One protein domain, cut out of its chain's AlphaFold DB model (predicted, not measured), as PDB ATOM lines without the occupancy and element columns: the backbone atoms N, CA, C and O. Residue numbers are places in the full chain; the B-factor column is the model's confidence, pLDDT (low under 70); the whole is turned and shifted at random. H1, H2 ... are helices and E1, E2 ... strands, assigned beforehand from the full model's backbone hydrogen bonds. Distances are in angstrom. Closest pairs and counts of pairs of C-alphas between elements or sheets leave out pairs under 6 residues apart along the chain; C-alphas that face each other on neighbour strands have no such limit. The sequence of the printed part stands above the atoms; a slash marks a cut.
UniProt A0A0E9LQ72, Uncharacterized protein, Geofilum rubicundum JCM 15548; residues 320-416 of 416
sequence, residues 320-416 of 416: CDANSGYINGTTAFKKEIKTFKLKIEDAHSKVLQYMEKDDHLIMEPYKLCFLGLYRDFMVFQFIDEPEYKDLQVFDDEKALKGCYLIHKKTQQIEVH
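What this domain is: This is residues 320 to 416 of the 416 residues of an uncharacterized protein of Geofilum rubicundum JCM 15548 (UniProt A0A0E9LQ72). A small, twisted sheet of four strands has one long helix, H3, lying slantwise over one of its faces, while the shorter H2 packs at the edge strand E1. After E2 a long loop, residues 383 to 396, runs past the edge strand E1 to the little helix H4, which only grazes the sheet. The 97 printed residues hold, in order, H1, H2, H3, E1, E2, H4, E3 and E4; the sheet's order is E1, E2, E3, E4, all antiparallel. The class is mixed, helices and strands, and the whole is compact, with a radius of gyration of the C-alphas of 12.5 A and spans of 38 by 27 by 26 A.

How they stand to each other: Start at H1, residues 321 to 324, which is close to but not clearly touching H3, residues 344 to 357; their closest C-alphas, Asn 323 and Ile 344, are 6.6 A apart. H2, residues 331 to 339, is on the sheet, its closest C-alpha to E1, residues 368 to 374, being Phe 333 to Leu 373 at 7.2 A. H2 and H3 make two layers with the sheet, helices on one face of it. H3 is on the sheet at a height of 8.4 A, over E2, residues 377 to 382, and only just over E3, residues 403 to 407, on which 3 of its C-alphas fall; on the local plane it stands at 57 degrees to E2, slantwise to the strands. Its closest C-alphas to E3 are Ala 347 and Ile 406, 6.8 A. E1 and E2 form a hairpin, with N 369 and O 381 at 2.8 A, within hydrogen-bond range. E2 and E3 are antiparallel at 152 degrees, with N 380 and O 404 at 2.8 A. E3 and E4, residues 413 to 415, form a hairpin, with N 405 and O 414 at 2.8 A. H4, residues 397 to 400, only grazes the sheet. In H3 every O i to N i+4 pair is within hydrogen-bond range, in H2 3 of 5; H1 and H4 are too short for such a pair.

Where its parts are: Find C-alpha 321 at (154.093, 190.535, 183.368), where H1 begins. H2 then spans 13.6 A and H3 20.1 A, from C-alpha 344 at (146.772, 196.265, 188.447). E1 spans 16.8 A, E2 16.3 A and E3 12.8 A; E4 ends at C-alpha 415, (143.228, 211.957, 181.657).

The domain as a whole: The C-alphas of Thr 331 and Asp 359, the two farthest apart, are 38.2 A apart. The printed part has no cut, and it ends at the chain's last residue, 416. The link from E2 to H4 is long, and within it residues 392 to 393 pair, parallel, with residues 372 to 373 of E1. The sheet is only just strongly twisted, its C-alphas up to 4.0 A off the best plane. The mean pLDDT of the printed part is 85.7; it is under 70 at residues 358 to 363 and 386 to 388.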
ATOM      1  N   CYS A 320     149.362 191.010 182.235       86.94
ATOM      2  CA  CYS A 320     150.666 191.629 182.048       86.94
ATOM      3  C   CYS A 320     151.723 190.898 182.886       86.94
ATOM      4  O   CYS A 320     151.407 190.085 183.755       86.94
ATOM      5  N   ASP A 321     152.999 191.167 182.630       87.50
ATOM      6  CA  ASP A 321     154.093 190.535 183.368       87.50
ATOM      7  C   ASP A 321     153.955 190.743 184.886       87.50
ATOM      8  O   ASP A 321     153.975 189.777 185.660       87.50
ATOM      9  N   ALA A 322     153.679 191.983 185.307       85.19
ATOM     10  CA  ALA A 322     153.581 192.346 186.717       85.19
ATOM     11  C   ALA A 322     152.444 191.628 187.463       85.19
ATOM     12  O   ALA A 322     152.640 191.224 188.610       85.19
ATOM     13  N   ASN A 323     151.277 191.426 186.837       85.44
ATOM     14  CA  ASN A 323     150.178 190.678 187.463       85.44
ATOM     15  C   ASN A 323     150.318 189.153 187.310       85.44
ATOM     16  O   ASN A 323     149.667 188.402 188.033       85.44
ATOM     17  N   SER A 324     151.209 188.704 186.425       87.19
ATOM     18  CA  SER A 324     151.535 187.295 186.227       87.19
ATOM     19  C   SER A 324     152.690 186.821 187.109       87.19
ATOM     20  O   SER A 324     152.913 185.623 187.195       87.19
ATOM     21  N   GLY A 325     153.386 187.718 187.816       84.94
ATOM     22  CA  GLY A 325     154.410 187.379 188.813       84.94
ATOM     23  C   GLY A 325     155.840 187.780 188.441       84.94
ATOM     24  O   GLY A 325     156.742 187.583 189.250       84.94
ATOM     25  N   TYR A 326     156.062 188.369 187.263       86.56
ATOM     26  CA  TYR A 326     157.362 188.921 186.873       86.56
ATOM     27  C   TYR A 326     157.286 190.439 186.773       86.56
ATOM     28  O   TYR A 326     156.588 190.985 185.932       86.56
ATOM     29  N   ILE A 327     157.999 191.144 187.645       84.25
ATOM     30  CA  ILE A 327     157.987 192.608 187.643       84.25
ATOM     31  C   ILE A 327     159.229 193.107 186.901       84.25
ATOM     32  O   ILE A 327     160.306 193.221 187.498       84.25
ATOM     33  N   ASN A 328     159.062 193.422 185.615       81.88
ATOM     34  CA  ASN A 328     160.063 194.061 184.760       81.88
ATOM     35  C   ASN A 328     160.116 195.573 185.044       81.88
ATOM     36  O   ASN A 328     159.671 196.384 184.249       81.88
ATOM     37  N   GLY A 329     160.565 195.972 186.232       83.88
ATOM     38  CA  GLY A 329     160.589 197.384 186.616       83.88
ATOM     39  C   GLY A 329     161.804 197.775 187.437       83.88
ATOM     40  O   GLY A 329     162.472 196.920 188.034       83.88
ATOM     41  N   THR A 330     162.061 199.082 187.490       84.50
ATOM     42  CA  THR A 330     163.164 199.662 188.268       84.50
ATOM     43  C   THR A 330     163.051 199.304 189.755       84.50
ATOM     44  O   THR A 330     161.978 198.978 190.274       84.50
ATOM     45  N   THR A 331     164.161 199.382 190.491       86.38
ATOM     46  CA  THR A 331     164.159 199.154 191.949       86.38
ATOM     47  C   THR A 331     163.188 200.094 192.671       86.38
ATOM     48  O   THR A 331     162.525 199.678 193.624       86.38
ATOM     49  N   ALA A 332     163.058 201.335 192.186       88.00
ATOM     50  CA  ALA A 332     162.088 202.308 192.682       88.00
ATOM     51  C   ALA A 332     160.648 201.820 192.464       88.00
ATOM     52  O   ALA A 332     159.899 201.691 193.434       88.00
ATOM     53  N   PHE A 333     160.307 201.415 191.236       90.56
ATOM     54  CA  PHE A 333     158.986 200.879 190.906       90.56
ATOM     55  C   PHE A 333     158.621 199.672 191.784       90.56
ATOM     56  O   PHE A 333     157.554 199.637 192.398       90.56
ATOM     57  N   LYS A 334     159.532 198.696 191.919       89.44
ATOM     58  CA  LYS A 334     159.324 197.485 192.739       89.44
ATOM     59  C   LYS A 334     159.056 197.798 194.214       89.44
ATOM     60  O   LYS A 334     158.372 197.025 194.890       89.44
ATOM     61  N   LYS A 335     159.615 198.893 194.736       89.69
ATOM     62  CA  LYS A 335     159.364 199.366 196.103       89.69
ATOM     63  C   LYS A 335     158.011 200.066 196.197       89.69
ATOM     64  O   LYS A 335     157.259 199.809 197.134       89.69
ATOM     65  N   GLU A 336     157.700 200.916 195.231       90.25
ATOM     66  CA  GLU A 336     156.520 201.773 195.255       90.25
ATOM     67  C   GLU A 336     155.218 201.018 194.981       90.25
ATOM     68  O   GLU A 336     154.244 201.219 195.705       90.25
ATOM     69  N   ILE A 337     155.211 200.061 194.046       90.12
ATOM     70  CA  ILE A 337     154.021 199.251 193.732       90.12
ATOM     71  C   ILE A 337     153.501 198.479 194.952       90.12
ATOM     72  O   ILE A 337     152.300 198.280 195.099       90.12
ATOM     73  N   LYS A 338     154.379 198.112 195.896       89.31
ATOM     74  CA  LYS A 338     153.988 197.454 197.157       89.31
ATOM     75  C   LYS A 338     153.152 198.356 198.070       89.31
ATOM     76  O   LYS A 338     152.479 197.856 198.965       89.31
ATOM     77  N   THR A 339     153.199 199.673 197.870       90.62
ATOM     78  CA  THR A 339     152.385 200.642 198.621       90.62
ATOM     79  C   THR A 339     150.953 200.742 198.086       90.62
ATOM     80  O   THR A 339     150.064 201.238 198.785       90.62
ATOM     81  N   PHE A 340     150.706 200.253 196.868       90.62
ATOM     82  CA  PHE A 340     149.399 200.270 196.227       90.62
ATOM     83  C   PHE A 340     148.598 199.046 196.679       90.62
ATOM     84  O   PHE A 340     148.982 197.902 196.450       90.62
ATOM     85  N   LYS A 341     147.457 199.289 197.333       89.44
ATOM     86  CA  LYS A 341     146.490 198.226 197.667       89.44
ATOM     87  C   LYS A 341     145.607 197.849 196.475       89.44
ATOM     88  O   LYS A 341     145.083 196.740 196.438       89.44
ATOM     89  N   LEU A 342     145.416 198.783 195.543       91.00
ATOM     90  CA  LEU A 342     144.686 198.564 194.300       91.00
ATOM     91  C   LEU A 342     145.504 197.637 193.395       91.00
ATOM     92  O   LEU A 342     146.669 197.914 193.115       91.00
ATOM     93  N   LYS A 343     144.903 196.532 192.950       90.62
ATOM     94  CA  LYS A 343     145.564 195.607 192.028       90.62
ATOM     95  C   LYS A 343     145.584 196.181 190.617       90.62
ATOM     96  O   LYS A 343     144.631 196.832 190.203       90.62
ATOM     97  N   ILE A 344     146.624 195.847 189.853       91.06
ATOM     98  CA  ILE A 344     146.772 196.265 188.447       91.06
ATOM     99  C   ILE A 344     145.572 195.810 187.601       91.06
ATOM    100  O   ILE A 344     145.053 196.578 186.804       91.06
ATOM    101  N   GLU A 345     145.115 194.574 187.794       88.56
ATOM    102  CA  GLU A 345     143.954 193.986 187.106       88.56
ATOM    103  C   GLU A 345     142.635 194.723 187.419       88.56
ATOM    104  O   GLU A 345     141.849 195.002 186.509       88.56
ATOM    105  N   ASP A 346     142.426 195.118 188.679       90.19
ATOM    106  CA  ASP A 346     141.250 195.893 189.097       90.19
ATOM    107  C   ASP A 346     141.317 197.334 188.562       90.19
ATOM    108  O   ASP A 346     140.315 197.882 188.106       90.19
ATOM    109  N   ALA A 347     142.507 197.939 188.595       92.31
ATOM    110  CA  ALA A 347     142.763 199.270 188.056       92.31
ATOM    111  C   ALA A 347     142.506 199.327 186.547       92.31
ATOM    112  O   ALA A 347     141.776 200.200 186.082       92.31
ATOM    113  N   HIS A 348     143.038 198.354 185.803       91.62
ATOM    114  CA  HIS A 348     142.826 198.214 184.364       91.62
ATOM    115  C   HIS A 348     141.338 198.109 184.028       91.62
ATOM    116  O   HIS A 348     140.840 198.885 183.219       91.62
ATOM    117  N   SER A 349     140.612 197.231 184.727       89.25
ATOM    118  CA  SER A 349     139.173 197.042 184.513       89.25
ATOM    119  C   SER A 349     138.382 198.338 184.718       89.25
ATOM    120  O   SER A 349     137.415 198.595 184.006       89.25
ATOM    121  N   LYS A 350     138.790 199.180 185.676       91.25
ATOM    122  CA  LYS A 350     138.145 200.475 185.937       91.25
ATOM    123  C   LYS A 350     138.435 201.514 184.869       91.25
ATOM    124  O   LYS A 350     137.521 202.233 184.479       91.25
ATOM    125  N   VAL A 351     139.677 201.578 184.397       90.50
ATOM    126  CA  VAL A 351     140.047 202.459 183.283       90.50
ATOM    127  C   VAL A 351     139.315 202.035 182.010       90.50
ATOM    128  O   VAL A 351     138.743 202.881 181.335       90.50
ATOM    129  N   LEU A 352     139.225 200.731 181.739       87.62
ATOM    130  CA  LEU A 352     138.475 200.206 180.598       87.62
ATOM    131  C   LEU A 352     136.988 200.590 180.666       87.62
ATOM    132  O   LEU A 352     136.456 201.139 179.710       87.62
ATOM    133  N   GLN A 353     136.334 200.403 181.819       87.88
ATOM    134  CA  GLN A 353     134.935 200.813 182.023       87.88
ATOM    135  C   GLN A 353     134.715 202.324 181.893       87.88
ATOM    136  O   GLN A 353     133.623 202.762 181.533       87.88
ATOM    137  N   TYR A 354     135.716 203.130 182.251       88.69
ATOM    138  CA  TYR A 354     135.673 204.575 182.047       88.69
ATOM    139  C   TYR A 354     135.720 204.918 180.556       88.69
ATOM    140  O   TYR A 354     134.886 205.694 180.105       88.69
ATOM    141  N   MET A 355     136.606 204.274 179.788       83.25
ATOM    142  CA  MET A 355     136.684 204.443 178.331       83.25
ATOM    143  C   MET A 355     135.403 203.976 177.620       83.25
ATOM    144  O   MET A 355     134.919 204.660 176.726       83.25
ATOM    145  N   GLU A 356     134.816 202.849 178.042       80.38
ATOM    146  CA  GLU A 356     133.570 202.310 177.466       80.38
ATOM    147  C   GLU A 356     132.364 203.240 177.658       80.38
ATOM    148  O   GLU A 356     131.463 203.270 176.824       80.38
ATOM    149  N   LYS A 357     132.323 203.994 178.765       78.69
ATOM    150  CA  LYS A 357     131.247 204.958 179.048       78.69
ATOM    151  C   LYS A 357     131.335 206.230 178.211       78.69
ATOM    152  O   LYS A 357     130.337 206.938 178.126       78.69
ATOM    153  N   ASP A 358     132.495 206.509 177.632       68.75
ATOM    154  CA  ASP A 358     132.777 207.719 176.858       68.75
ATOM    155  C   ASP A 358     132.594 207.490 175.340       68.75
ATOM    156  O   ASP A 358     133.238 208.133 174.519       68.75
ATOM    157  N   ASP A 359     131.746 206.522 174.951       59.00
ATOM    158  CA  ASP A 359     131.450 206.104 173.564       59.00
ATOM    159  C   ASP A 359     132.662 205.621 172.729       59.00
ATOM    160  O   ASP A 359     132.570 205.423 171.511       59.00
ATOM    161  N   HIS A 360     133.795 205.312 173.367       57.44
ATOM    162  CA  HIS A 360     134.912 204.627 172.716       57.44
ATOM    163  C   HIS A 360     134.652 203.109 172.650       57.44
ATOM    164  O   HIS A 360     134.847 202.363 173.608       57.44
ATOM    165  N   LEU A 361     134.169 202.674 171.481       53.09
ATOM    166  CA  LEU A 361     133.804 201.305 171.093       53.09
ATOM    167  C   LEU A 361     134.813 200.225 171.541       53.09
ATOM    168  O   LEU A 361     136.016 200.423 171.426       53.09
ATOM    169  N   ILE A 362     134.282 199.064 171.955       57.47
ATOM    170  CA  ILE A 362     134.942 197.819 172.415       57.47
ATOM    171  C   ILE A 362     136.373 197.656 171.875       57.47
ATOM    172  O   ILE A 362     136.613 197.077 170.814       57.47
ATOM    173  N   MET A 363     137.325 198.166 172.651       57.34
ATOM    174  CA  MET A 363     138.745 198.097 172.361       57.34
ATOM    175  C   MET A 363     139.295 196.761 172.834       57.34
ATOM    176  O   MET A 363     139.039 196.330 173.955       57.34
ATOM    177  N   GLU A 364     140.100 196.138 171.985       74.81
ATOM    178  CA  GLU A 364     141.036 195.072 172.319       74.81
ATOM    179  C   GLU A 364     141.690 195.307 173.702       74.81
ATOM    180  O   GLU A 364     142.644 196.081 173.801       74.81
ATOM    181  N   PRO A 365     141.225 194.654 174.794       77.31
ATOM    182  CA  PRO A 365     141.566 195.082 176.160       77.31
ATOM    183  C   PRO A 365     143.059 194.980 176.482       77.31
ATOM    184  O   PRO A 365     143.550 195.592 177.429       77.31
ATOM    185  N   TYR A 366     143.785 194.190 175.688       79.56
ATOM    186  CA  TYR A 366     145.228 194.022 175.783       79.56
ATOM    187  C   TYR A 366     146.021 195.255 175.317       79.56
ATOM    188  O   TYR A 366     147.186 195.367 175.685       79.56
ATOM    189  N   LYS A 367     145.414 196.166 174.541       85.56
ATOM    190  CA  LYS A 367     146.042 197.410 174.068       85.56
ATOM    191  C   LYS A 367     146.107 198.501 175.133       85.56
ATOM    192  O   LYS A 367     146.968 199.375 175.065       85.56
ATOM    193  N   LEU A 368     145.234 198.450 176.141       88.44
ATOM    194  CA  LEU A 368     145.345 199.306 177.319       88.44
ATOM    195  C   LEU A 368     146.464 198.764 178.218       88.44
ATOM    196  O   LEU A 368     146.271 197.817 178.981       88.44
ATOM    197  N   CYS A 369     147.645 199.359 178.095       88.50
ATOM    198  CA  CYS A 369     148.876 198.889 178.710       88.50
ATOM    199  C   CYS A 369     149.160 199.630 180.016       88.50
ATOM    200  O   CYS A 369     149.002 200.844 180.111       88.50
ATOM    201  N   PHE A 370     149.625 198.891 181.020       91.44
ATOM    202  CA  PHE A 370     150.117 199.449 182.278       91.44
ATOM    203  C   PHE A 370     151.583 199.858 182.120       91.44
ATOM    204  O   PHE A 370     152.418 199.001 181.831       91.44
ATOM    205  N   LEU A 371     151.887 201.143 182.317       90.50
ATOM    206  CA  LEU A 371     153.217 201.708 182.057       90.50
ATOM    207  C   LEU A 371     154.062 201.900 183.315       90.50
ATOM    208  O   LEU A 371     155.291 201.881 183.254       90.50
ATOM    209  N   GLY A 372     153.422 202.131 184.458       92.25
ATOM    210  CA  GLY A 372     154.152 202.524 185.650       92.25
ATOM    211  C   GLY A 372     153.306 203.251 186.680       92.25
ATOM    212  O   GLY A 372     152.079 203.131 186.714       92.25
ATOM    213  N   LEU A 373     153.990 204.004 187.535       94.00
ATOM    214  CA  LEU A 373     153.392 204.767 188.627       94.00
ATOM    215  C   LEU A 373     153.745 206.242 188.500       94.00
ATOM    216  O   LEU A 373     154.844 206.582 188.073       94.00
ATOM    217  N   TYR A 374     152.828 207.108 188.909       94.31
ATOM    218  CA  TYR A 374     153.075 208.535 189.065       94.31
ATOM    219  C   TYR A 374     152.456 208.988 190.380       94.31
ATOM    220  O   TYR A 374     151.231 209.035 190.503       94.31
ATOM    221  N   ARG A 375     153.285 209.319 191.376       91.56
ATOM    222  CA  ARG A 375     152.817 209.709 192.717       91.56
ATOM    223  C   ARG A 375     151.850 208.653 193.292       91.56
ATOM    224  O   ARG A 375     152.217 207.508 193.526       91.56
ATOM    225  N   ASP A 376     150.585 209.018 193.496       93.62
ATOM    226  CA  ASP A 376     149.548 208.125 194.015       93.62
ATOM    227  C   ASP A 376     148.699 207.457 192.916       93.62
ATOM    228  O   ASP A 376     147.665 206.855 193.219       93.62
ATOM    229  N   PHE A 377     149.132 207.522 191.656       94.50
ATOM    230  CA  PHE A 377     148.398 207.035 190.491       94.50
ATOM    231  C   PHE A 377     149.081 205.854 189.806       94.50
ATOM    232  O   PHE A 377     150.307 205.768 189.722       94.50
ATOM    233  N   MET A 378     148.259 204.948 189.281       95.00
ATOM    234  CA  MET A 378     148.676 203.935 188.313       95.00
ATOM    235  C   MET A 378     148.454 204.488 186.908       95.00
ATOM    236  O   MET A 378     147.377 205.015 186.631       95.00
ATOM    237  N   VAL A 379     149.461 204.364 186.046       94.19
ATOM    238  CA  VAL A 379     149.470 204.979 184.715       94.19
ATOM    239  C   VAL A 379     149.180 203.926 183.652       94.19
ATOM    240  O   VAL A 379     149.877 202.908 183.563       94.19
ATOM    241  N   PHE A 380     148.165 204.190 182.837       92.31
ATOM    242  CA  PHE A 380     147.763 203.360 181.709       92.31
ATOM    243  C   PHE A 380     147.768 204.167 180.415       92.31
ATOM    244  O   PHE A 380     147.464 205.355 180.422       92.31
ATOM    245  N   GLN A 381     148.060 203.519 179.294       90.25
ATOM    246  CA  GLN A 381     147.988 204.143 177.977       90.25
ATOM    247  C   GLN A 381     147.414 203.164 176.963       90.25
ATOM    248  O   GLN A 381     147.700 201.967 177.015       90.25
ATOM    249  N   PHE A 382     146.611 203.677 176.035       87.56
ATOM    250  CA  PHE A 382     146.175 202.902 174.886       87.56
ATOM    251  C   PHE A 382     147.276 202.885 173.823       87.56
ATOM    252  O   PHE A 382     147.672 203.940 173.328       87.56
ATOM    253  N   ILE A 383     147.786 201.697 173.496       84.25
ATOM    254  CA  ILE A 383     148.886 201.514 172.547       84.25
ATOM    255  C   ILE A 383     148.462 200.485 171.500       84.25
ATOM    256  O   ILE A 383     148.162 199.340 171.837       84.25
ATOM    257  N   ASP A 384     148.457 200.886 170.227       77.88
ATOM    258  CA  ASP A 384     148.088 199.996 169.121       77.88
ATOM    259  C   ASP A 384     149.071 198.839 168.928       77.88
ATOM    260  O   ASP A 384     148.656 197.712 168.659       77.88
ATOM    261  N   GLU A 385     150.361 199.107 169.123       75.50
ATOM    262  CA  GLU A 385     151.436 198.116 169.094       75.50
ATOM    263  C   GLU A 385     152.165 198.135 170.445       75.50
ATOM    264  O   GLU A 385     153.076 198.943 170.640       75.50
ATOM    265  N   PRO A 386     151.735 197.310 171.422       69.44
ATOM    266  CA  PRO A 386     152.264 197.338 172.780       69.44
ATOM    267  C   PRO A 386     153.782 197.136 172.832       69.44
ATOM    268  O   PRO A 386     154.292 196.021 172.714       69.44
ATOM    269  N   GLU A 387     154.520 198.211 173.088       68.06
ATOM    270  CA  GLU A 387     155.939 198.132 173.409       68.06
ATOM    271  C   GLU A 387     156.073 198.001 174.932       68.06
ATOM    272  O   GLU A 387     156.045 198.991 175.664       68.06
ATOM    273  N   TYR A 388     156.165 196.768 175.443       68.94
ATOM    274  CA  TYR A 388     156.318 196.532 176.884       68.94
ATOM    275  C   TYR A 388     157.738 196.901 177.338       68.94
ATOM    276  O   TYR A 388     158.625 196.050 177.459       68.94
ATOM    277  N   LYS A 389     157.943 198.196 177.582       70.88
ATOM    278  CA  LYS A 389     159.130 198.747 178.244       70.88
ATOM    279  C   LYS A 389     159.140 198.388 179.727       70.88
ATOM    280  O   LYS A 389     158.141 197.925 180.286       70.88
ATOM    281  N   ASP A 390     160.290 198.594 180.354       79.75
ATOM    282  CA  ASP A 390     160.414 198.430 181.795       79.75
ATOM    283  C   ASP A 390     159.487 199.406 182.526       79.75
ATOM    284  O   ASP A 390     159.437 200.601 182.234       79.75
ATOM    285  N   LEU A 391     158.758 198.870 183.501       88.06
ATOM    286  CA  LEU A 391     157.864 199.617 184.366       88.06
ATOM    287  C   LEU A 391     158.671 200.623 185.185       88.06
ATOM    288  O   LEU A 391     159.622 200.272 185.898       88.06
ATOM    289  N   GLN A 392     158.255 201.881 185.107       89.31
ATOM    290  CA  GLN A 392     158.966 202.998 185.715       89.31
ATOM    291  C   GLN A 392     158.088 203.794 186.678       89.31
ATOM    292  O   GLN A 392     156.866 203.643 186.731       89.31
ATOM    293  N   VAL A 393     158.747 204.634 187.467       91.06
ATOM    294  CA  VAL A 393     158.099 205.697 188.232       91.06
ATOM    295  C   VAL A 393     158.326 206.972 187.433       91.06
ATOM    296  O   VAL A 393     159.466 207.283 187.097       91.06
ATOM    297  N   PHE A 394     157.248 207.639 187.048       90.81
ATOM    298  CA  PHE A 394     157.309 208.881 186.293       90.81
ATOM    299  C   PHE A 394     157.562 210.050 187.251       90.81
ATOM    300  O   PHE A 394     156.907 210.148 188.289       90.81
ATOM    301  N   ASP A 395     158.471 210.948 186.876       87.12
ATOM    302  CA  ASP A 395     158.789 212.157 187.651       87.12
ATOM    303  C   ASP A 395     158.226 213.440 187.009       87.12
ATOM    304  O   ASP A 395     157.971 214.421 187.707       87.12
ATOM    305  N   ASP A 396     158.004 213.434 185.688       87.25
ATOM    306  CA  ASP A 396     157.526 214.584 184.910       87.25
ATOM    307  C   ASP A 396     156.115 214.337 184.360       87.25
ATOM    308  O   ASP A 396     155.849 213.343 183.683       87.25
ATOM    309  N   GLU A 397     155.223 215.292 184.605       85.38
ATOM    310  CA  GLU A 397     153.843 215.299 184.120       85.38
ATOM    311  C   GLU A 397     153.762 215.360 182.588       85.38
ATOM    312  O   GLU A 397     152.850 214.796 181.989       85.38
ATOM    313  N   LYS A 398     154.758 215.958 181.916       84.88
ATOM    314  CA  LYS A 398     154.803 216.000 180.443       84.88
ATOM    315  C   LYS A 398     154.879 214.612 179.808       84.88
ATOM    316  O   LYS A 398     154.411 214.437 178.684       84.88
ATOM    317  N   ALA A 399     155.456 213.638 180.513       83.94
ATOM    318  CA  ALA A 399     155.561 212.257 180.048       83.94
ATOM    319  C   ALA A 399     154.229 211.487 180.135       83.94
ATOM    320  O   ALA A 399     154.146 210.373 179.627       83.94
ATOM    321  N   LEU A 400     153.200 212.071 180.762       89.56
ATOM    322  CA  LEU A 400     151.895 211.447 181.004       89.56
ATOM    323  C   LEU A 400     150.831 211.873 179.986       89.56
ATOM    324  O   LEU A 400     149.682 211.454 180.092       89.56
ATOM    325  N   LYS A 401     151.197 212.684 178.989       88.81
ATOM    326  CA  LYS A 401     150.274 213.119 177.938       88.81
ATOM    327  C   LYS A 401     149.728 211.917 177.155       88.81
ATOM    328  O   LYS A 401     150.493 211.099 176.647       88.81
ATOM    329  N   GLY A 402     148.410 211.842 177.016       87.19
ATOM    330  CA  GLY A 402     147.667 210.729 176.428       87.19
ATOM    331  C   GLY A 402     147.502 209.518 177.354       87.19
ATOM    332  O   GLY A 402     147.153 208.442 176.863       87.19
ATOM    333  N   CYS A 403     147.787 209.650 178.654       91.56
ATOM    334  CA  CYS A 403     147.655 208.564 179.624       91.56
ATOM    335  C   CYS A 403     146.404 208.719 180.498       91.56
ATOM    336  O   CYS A 403     145.944 209.817 180.803       91.56
ATOM    337  N   TYR A 404     145.914 207.577 180.968       93.31
ATOM    338  CA  TYR A 404     144.865 207.445 181.967       93.31
ATOM    339  C   TYR A 404     145.503 207.140 183.318       93.31
ATOM    340  O   TYR A 404     146.206 206.138 183.487       93.31
ATOM    341  N   LEU A 405     145.250 207.998 184.295       94.69
ATOM    342  CA  LEU A 405     145.785 207.894 185.639       94.69
ATOM    343  C   LEU A 405     144.664 207.491 186.582       94.69
ATOM    344  O   LEU A 405     143.659 208.184 186.679       94.69
ATOM    345  N   ILE A 406     144.839 206.397 187.318       95.31
ATOM    346  CA  ILE A 406     143.874 205.975 188.336       95.31
ATOM    347  C   ILE A 406     144.475 206.073 189.729       95.31
ATOM    348  O   ILE A 406     145.497 205.456 190.041       95.31
ATOM    349  N   HIS A 407     143.819 206.848 190.588       95.25
ATOM    350  CA  HIS A 407     144.297 207.092 191.938       95.25
ATOM    351  C   HIS A 407     144.160 205.841 192.818       95.25
ATOM    352  O   HIS A 407     143.091 205.233 192.924       95.25
ATOM    353  N   LYS A 408     145.222 205.481 193.541       91.69
ATOM    354  CA  LYS A 408     145.333 204.206 194.272       91.69
ATOM    355  C   LYS A 408     144.318 203.994 195.394       91.69
ATOM    356  O   LYS A 408     144.115 202.856 195.816       91.69
ATOM    357  N   LYS A 409     143.718 205.068 195.924       90.44
ATOM    358  CA  LYS A 409     142.714 205.009 197.007       90.44
ATOM    359  C   LYS A 409     141.306 205.317 196.509       90.44
ATOM    360  O   LYS A 409     140.415 204.485 196.652       90.44
ATOM    361  N   THR A 410     141.124 206.507 195.937       92.06
ATOM    362  CA  THR A 410     139.812 207.013 195.488       92.06
ATOM    363  C   THR A 410     139.344 206.343 194.205       92.06
ATOM    364  O   THR A 410     138.145 206.327 193.951       92.06
ATOM    365  N   GLN A 411     140.267 205.770 193.421       91.00
ATOM    366  CA  GLN A 411     139.996 205.167 192.111       91.00
ATOM    367  C   GLN A 411     139.319 206.144 191.137       91.00
ATOM    368  O   GLN A 411     138.649 205.720 190.200       91.00
ATOM    369  N   GLN A 412     139.505 207.447 191.375       92.12
ATOM    370  CA  GLN A 412     139.199 208.501 190.415       92.12
ATOM    371  C   GLN A 412     140.183 208.407 189.254       92.12
ATOM    372  O   GLN A 412     141.346 208.044 189.463       92.12
ATOM    373  N   ILE A 413     139.676 208.688 188.057       92.31
ATOM    374  CA  ILE A 413     140.427 208.596 186.813       92.31
ATOM    375  C   ILE A 413     140.641 210.009 186.286       92.31
ATOM    376  O   ILE A 413     139.690 210.783 186.186       92.31
ATOM    377  N   GLU A 414     141.891 210.316 185.975       92.12
ATOM    378  CA  GLU A 414     142.341 211.567 185.378       92.12
ATOM    379  C   GLU A 414     142.952 211.250 184.009       92.12
ATOM    380  O   GLU A 414     143.638 210.238 183.850       92.12
ATOM    381  N   VAL A 415     142.673 212.086 183.011       88.50
ATOM    382  CA  VAL A 415     143.228 211.957 181.657       88.50
ATOM    383  C   VAL A 415     144.134 213.154 181.425       88.50
ATOM    384  O   VAL A 415     143.693 214.290 181.610       88.50
ATOM    385  N   HIS A 416     145.387 212.896 181.060       83.50
ATOM    386  CA  HIS A 416     146.402 213.924 180.810       83.50
ATOM    387  C   HIS A 416     146.771 214.026 179.335       83.50
ATOM    388  O   HIS A 416     146.635 213.009 178.620       83.50
TER     389      HIS A 416